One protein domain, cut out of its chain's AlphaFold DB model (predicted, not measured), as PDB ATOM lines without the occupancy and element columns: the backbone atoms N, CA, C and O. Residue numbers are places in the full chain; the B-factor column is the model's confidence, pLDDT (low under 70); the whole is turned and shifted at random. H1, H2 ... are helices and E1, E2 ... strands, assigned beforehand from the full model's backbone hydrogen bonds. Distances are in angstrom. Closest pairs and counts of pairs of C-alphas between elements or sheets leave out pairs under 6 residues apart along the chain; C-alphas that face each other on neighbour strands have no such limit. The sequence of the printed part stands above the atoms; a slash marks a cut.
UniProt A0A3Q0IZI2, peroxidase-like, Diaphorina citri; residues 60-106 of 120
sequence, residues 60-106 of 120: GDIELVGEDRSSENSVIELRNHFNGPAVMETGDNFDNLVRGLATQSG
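AT A GLANCE: This is residues 60 to 106 of the 120 residues of the protein "peroxidase-like" of Diaphorina citri (UniProt A0A3Q0IZI2). This piece has little regular structure: a short hairpin of two strands, E1 and E2, with one helix, H1, packed on E1, and a wide loop, residues 78 to 92, leading from E2 to H1. The printed part has 47 residues, of which named elements, in the order E1, E2, H1, hold only 17; the class is mixed and the sheet antiparallel. It is compact, with a radius of gyration of the C-alphas of 10.0 A, and spans 28 by 24 by 17 A.

IN THESE COORDINATES: Find C-alpha 61 at (112.958, 92.541, 83.321), where E1, residues 61 to 63, begins. E2 is residues 75 to 77. H1, residues 93 to 103, runs 15.0 A to C-alpha 103 at (121.420, 86.621, 92.475).

HOW THE PARTS SIT: Look at N 62 and O 76, 2.9 A apart, within hydrogen-bond range across the hairpin of E1 and E2; their directions differ by 154 degrees. The closest C-alphas of E1 and H1 are those of Glu 63 and Gly 100, 5.9 A apart. In H1 every O i to N i+4 pair is within hydrogen-bond range.

THE WHOLE: The C-alphas farthest apart, of Asp 68 and Asn 83, are 28.7 A apart. Both links are long, and the printed part has no cut. Model confidence is under 70 at residues 60, 69 to 75, 80 and 105 to 106.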
ATOM      1  N   GLY A  60     109.906  89.710  82.915       67.44
ATOM      2  CA  GLY A  60     109.944  90.722  81.849       67.44
ATOM      3  C   GLY A  60     111.234  91.541  81.864       67.44
ATOM      4  O   GLY A  60     111.705  91.959  80.810       67.44
ATOM      5  N   ASP A  61     111.828  91.668  83.047       73.81
ATOM      6  CA  ASP A  61     112.958  92.541  83.321       73.81
ATOM      7  C   ASP A  61     114.096  91.710  83.917       73.81
ATOM      8  O   ASP A  61     113.863  90.883  84.812       73.81
ATOM      9  N   ILE A  62     115.306  91.918  83.403       75.62
ATOM     10  CA  ILE A  62     116.552  91.380  83.949       75.62
ATOM     11  C   ILE A  62     117.395  92.559  84.399       75.62
ATOM     12  O   ILE A  62     117.666  93.465  83.621       75.62
ATOM     13  N   GLU A  63     117.852  92.539  85.638       77.81
ATOM     14  CA  GLU A  63     118.738  93.580  86.148       77.81
ATOM     15  C   GLU A  63     120.202  93.130  85.992       77.81
ATOM     16  O   GLU A  63     120.564  91.988  86.290       77.81
ATOM     17  N   LEU A  64     121.053  93.999  85.455       75.38
ATOM     18  CA  LEU A  64     122.488  93.753  85.384       75.38
ATOM     19  C   LEU A  64     123.120  94.133  86.727       75.38
ATOM     20  O   LEU A  64     122.921  95.241  87.223       75.38
ATOM     21  N   VAL A  65     123.860  93.202  87.328       75.94
ATOM     22  CA  VAL A  65     124.445  93.382  88.666       75.94
ATOM     23  C   VAL A  65     125.956  93.544  88.549       75.94
ATOM     24  O   VAL A  65     126.646  92.613  88.127       75.94
ATOM     25  N   GLY A  66     126.456  94.717  88.946       74.31
ATOM     26  CA  GLY A  66     127.882  95.039  88.968       74.31
ATOM     27  C   GLY A  66     128.675  94.228  89.998       74.31
ATOM     28  O   GLY A  66     128.127  93.502  90.833       74.31
ATOM     29  N   GLU A  67     130.003  94.337  89.952       74.31
ATOM     30  CA  GLU A  67     130.900  93.630  90.881       74.31
ATOM     31  C   GLU A  67     130.723  94.075  92.341       74.31
ATOM     32  O   GLU A  67     130.770  93.263  93.267       74.31
ATOM     33  N   ASP A  68     130.434  95.356  92.539       75.31
ATOM     34  CA  ASP A  68     130.083  95.978  93.818       75.31
ATOM     35  C   ASP A  68     128.692  95.565  94.335       75.31
ATOM     36  O   ASP A  68     128.267  96.006  95.405       75.31
ATOM     37  N   ARG A  69     127.993  94.688  93.598       65.62
ATOM     38  CA  ARG A  69     126.593  94.300  93.815       65.62
ATOM     39  C   ARG A  69     125.634  95.485  93.771       65.62
ATOM     40  O   ARG A  69     124.506  95.353  94.250       65.62
ATOM     41  N   SER A  70     126.058  96.620  93.218       66.75
ATOM     42  CA  SER A  70     125.129  97.687  92.907       66.75
ATOM     43  C   SER A  70     124.389  97.311  91.628       66.75
ATOM     44  O   SER A  70     124.955  96.804  90.653       66.75
ATOM     45  N   SER A  71     123.077  97.508  91.649       63.06
ATOM     46  CA  SER A  71     122.289  97.565  90.433       63.06
ATOM     47  C   SER A  71     122.259  99.004  89.954       63.06
ATOM     48  O   SER A  71     121.223  99.669  89.955       63.06
ATOM     49  N   GLU A  72     123.423  99.540  89.591       54.72
ATOM     50  CA  GLU A  72     123.450 100.845  88.948       54.72
ATOM     51  C   GLU A  72     122.839 100.731  87.537       54.72
ATOM     52  O   GLU A  72     123.479 100.474  86.521       54.72
ATOM     53  N   ASN A  73     121.521 100.935  87.518       53.84
ATOM     54  CA  ASN A  73     120.748 101.545  86.445       53.84
ATOM     55  C   ASN A  73     120.631 100.802  85.105       53.84
ATOM     56  O   ASN A  73     120.270 101.414  84.100       53.84
ATOM     57  N   SER A  74     120.871  99.496  85.065       65.81
ATOM     58  CA  SER A  74     120.793  98.713  83.825       65.81
ATOM     59  C   SER A  74     119.815  97.543  83.949       65.81
ATOM     60  O   SER A  74     120.165  96.368  83.868       65.81
ATOM     61  N   VAL A  75     118.541  97.890  84.150       69.25
ATOM     62  CA  VAL A  75     117.427  96.960  83.944       69.25
ATOM     63  C   VAL A  75     117.200  96.820  82.440       69.25
ATOM     64  O   VAL A  75     116.861  97.783  81.756       69.25
ATOM     65  N   ILE A  76     117.410  95.613  81.928       73.19
ATOM     66  CA  ILE A  76     117.158  95.230  80.546       73.19
ATOM     67  C   ILE A  76     115.758  94.618  80.463       73.19
ATOM     68  O   ILE A  76     115.491  93.561  81.038       73.19
ATOM     69  N   GLU A  77     114.869  95.250  79.697       72.62
ATOM     70  CA  GLU A  77     113.584  94.651  79.330       72.62
ATOM     71  C   GLU A  77     113.821  93.535  78.303       72.62
ATOM     72  O   GLU A  77     114.147  93.806  77.145       72.62
ATOM     73  N   LEU A  78     113.604  92.270  78.677       71.50
ATOM     74  CA  LEU A  78     113.805  91.105  77.798       71.50
ATOM     75  C   LEU A  78     113.103  91.252  76.441       71.50
ATOM     76  O   LEU A  78     113.638  90.832  75.415       71.50
ATOM     77  N   ARG A  79     111.936  91.910  76.429       70.12
ATOM     78  CA  ARG A  79     111.148  92.173  75.219       70.12
ATOM     79  C   ARG A  79     111.931  92.923  74.139       70.12
ATOM     80  O   ARG A  79     111.741  92.644  72.959       70.12
ATOM     81  N   ASN A  80     112.819  93.833  74.527       65.62
ATOM     82  CA  ASN A  80     113.545  94.689  73.590       65.62
ATOM     83  C   ASN A  80     114.856  94.049  73.097       65.62
ATOM     84  O   ASN A  80     115.507  94.596  72.209       65.62
ATOM     85  N   HIS A  81     115.242  92.889  73.647       72.75
ATOM     86  CA  HIS A  81     116.534  92.245  73.386       72.75
ATOM     87  C   HIS A  81     116.425  90.789  72.907       72.75
ATOM     88  O   HIS A  81     117.437  90.087  72.813       72.75
ATOM     89  N   PHE A  82     115.226  90.325  72.531       71.81
ATOM     90  CA  PHE A  82     115.079  89.058  71.813       71.81
ATOM     91  C   PHE A  82     115.879  89.099  70.498       71.81
ATOM     92  O   PHE A  82     115.683  89.985  69.671       71.81
ATOM     93  N   ASN A  83     116.785  88.133  70.304       70.69
ATOM     94  CA  ASN A  83     117.693  88.037  69.148       70.69
ATOM     95  C   ASN A  83     118.657  89.232  68.955       70.69
ATOM     96  O   ASN A  83     119.166  89.427  67.852       70.69
ATOM     97  N   GLY A  84     118.939  90.010  70.007       72.31
ATOM     98  CA  GLY A  84     119.845  91.166  69.957       72.31
ATOM     99  C   GLY A  84     121.131  90.971  70.771       72.31
ATOM    100  O   GLY A  84     121.234  91.550  71.853       72.31
ATOM    101  N   PRO A  85     122.131  90.206  70.287       71.88
ATOM    102  CA  PRO A  85     123.341  89.903  71.061       71.88
ATOM    103  C   PRO A  85     124.243  91.124  71.312       71.88
ATOM    104  O   PRO A  85     125.010  91.118  72.268       71.88
ATOM    105  N   ALA A  86     124.113  92.195  70.519       75.56
ATOM    106  CA  ALA A  86     124.985  93.376  70.574       75.56
ATOM    107  C   ALA A  86     125.058  94.046  71.962       75.56
ATOM    108  O   ALA A  86     126.087  94.598  72.344       75.56
ATOM    109  N   VAL A  87     123.978  93.973  72.747       71.75
ATOM    110  CA  VAL A  87     123.935  94.555  74.100       71.75
ATOM    111  C   VAL A  87     124.760  93.745  75.100       71.75
ATOM    112  O   VAL A  87     125.277  94.309  76.059       71.75
ATOM    113  N   MET A  88     124.951  92.449  74.846       71.75
ATOM    114  CA  MET A  88     125.750  91.562  75.696       71.75
ATOM    115  C   MET A  88     127.250  91.676  75.421       71.75
ATOM    116  O   MET A  88     128.050  91.417  76.311       71.75
ATOM    117  N   GLU A  89     127.627  92.087  74.210       76.19
ATOM    118  CA  GLU A  89     129.025  92.287  73.802       76.19
ATOM    119  C   GLU A  89     129.593  93.640  74.261       76.19
ATOM    120  O   GLU A  89     130.787  93.903  74.129       76.19
ATOM    121  N   THR A  90     128.742  94.522  74.792       74.88
ATOM    122  CA  THR A  90     129.143  95.863  75.215       74.88
ATOM    123  C   THR A  90     129.616  95.849  76.671       74.88
ATOM    124  O   THR A  90     128.822  95.608  77.578       74.88
ATOM    125  N   GLY A  91     130.896  96.160  76.902       78.06
ATOM    126  CA  GLY A  91     131.472  96.281  78.249       78.06
ATOM    127  C   GLY A  91     131.366  94.989  79.068       78.06
ATOM    128  O   GLY A  91     131.509  93.897  78.526       78.06
ATOM    129  N   ASP A  92     131.069  95.118  80.363       78.88
ATOM    130  CA  ASP A  92     130.948  93.986  81.299       78.88
ATOM    131  C   ASP A  92     129.512  93.429  81.395       78.88
ATOM    132  O   ASP A  92     129.153  92.743  82.355       78.88
ATOM    133  N   ASN A  93     128.653  93.710  80.407       77.69
ATOM    134  CA  ASN A  93     127.233  93.343  80.449       77.69
ATOM    135  C   ASN A  93     126.998  91.833  80.533       77.69
ATOM    136  O   ASN A  93     126.057  91.406  81.198       77.69
ATOM    137  N   PHE A  94     127.845  91.016  79.902       81.00
ATOM    138  CA  PHE A  94     127.730  89.562  80.003       81.00
ATOM    139  C   PHE A  94     127.996  89.061  81.430       81.00
ATOM    140  O   PHE A  94     127.203  88.294  81.977       81.00
ATOM    141  N   ASP A  95     129.063  89.541  82.068       80.31
ATOM    142  CA  ASP A  95     129.396  89.174  83.447       80.31
ATOM    143  C   ASP A  95     128.341  89.696  84.429       80.31
ATOM    144  O   ASP A  95     127.910  88.971  85.333       80.31
ATOM    145  N   ASN A  96     127.850  90.915  84.209       80.44
ATOM    146  CA  ASN A  96     126.788  91.507  85.017       80.44
ATOM    147  C   ASN A  96     125.444  90.777  84.841       80.44
ATOM    148  O   ASN A  96     124.685  90.646  85.804       80.44
ATOM    149  N   LEU A  97     125.169  90.237  83.647       80.50
ATOM    150  CA  LEU A  97     124.011  89.384  83.376       80.50
ATOM    151  C   LEU A  97     124.129  88.052  84.114       80.50
ATOM    152  O   LEU A  97     123.184  87.623  84.774       80.50
ATOM    153  N   VAL A  98     125.285  87.390  84.024       83.19
ATOM    154  CA  VAL A  98     125.521  86.113  84.714       83.19
ATOM    155  C   VAL A  98     125.397  86.289  86.229       83.19
ATOM    156  O   VAL A  98     124.788  85.446  86.894       83.19
ATOM    157  N   ARG A  99     125.914  87.399  86.777       81.69
ATOM    158  CA  ARG A  99     125.730  87.775  88.188       81.69
ATOM    159  C   ARG A  99     124.255  87.994  88.515       81.69
ATOM    160  O   ARG A  99     123.770  87.362  89.452       81.69
ATOM    161  N   GLY A 100     123.541  88.781  87.709       77.69
ATOM    162  CA  GLY A 100     122.103  89.016  87.848       77.69
ATOM    163  C   GLY A 100     121.297  87.716  87.881       77.69
ATOM    164  O   GLY A 100     120.540  87.491  88.818       77.69
ATOM    165  N   LEU A 101     121.548  86.790  86.954       79.44
ATOM    166  CA  LEU A 101     120.882  85.480  86.906       79.44
ATOM    167  C   LEU A 101     121.180  84.589  88.123       79.44
ATOM    168  O   LEU A 101     120.363  83.739  88.480       79.44
ATOM    169  N   ALA A 102     122.346  84.753  88.749       81.25
ATOM    170  CA  ALA A 102     122.721  83.999  89.941       81.25
ATOM    171  C   ALA A 102     122.138  84.595  91.234       81.25
ATOM    172  O   ALA A 102     121.929  83.855  92.200       81.25
ATOM    173  N   THR A 103     121.897  85.909  91.277       76.06
ATOM    174  CA  THR A 103     121.420  86.621  92.475       76.06
ATOM    175  C   THR A 103     119.925  86.920  92.458       76.06
ATOM    176  O   THR A 103     119.315  87.031  93.523       76.06
ATOM    177  N   GLN A 104     119.318  87.050  91.279       72.06
ATOM    178  CA  GLN A 104     117.904  87.373  91.136       72.06
ATOM    179  C   GLN A 104     117.033  86.141  91.329       72.06
ATOM    180  O   GLN A 104     117.329  85.035  90.879       72.06
ATOM    181  N   SER A 105     115.905  86.352  92.002       66.56
ATOM    182  CA  SER A 105     114.865  85.335  92.085       66.56
ATOM    183  C   SER A 105     114.076  85.313  90.779       66.56
ATOM    184  O   SER A 105     113.592  86.348  90.329       66.56
ATOM    185  N   GLY A 106     113.916  84.127  90.187       64.00
ATOM    186  CA  GLY A 106     113.013  83.947  89.052       64.00
ATOM    187  C   GLY A 106     111.565  84.293  89.416       64.00
ATOM    188  O   GLY A 106     111.179  84.245  90.590       64.00
TER     189      GLY A 106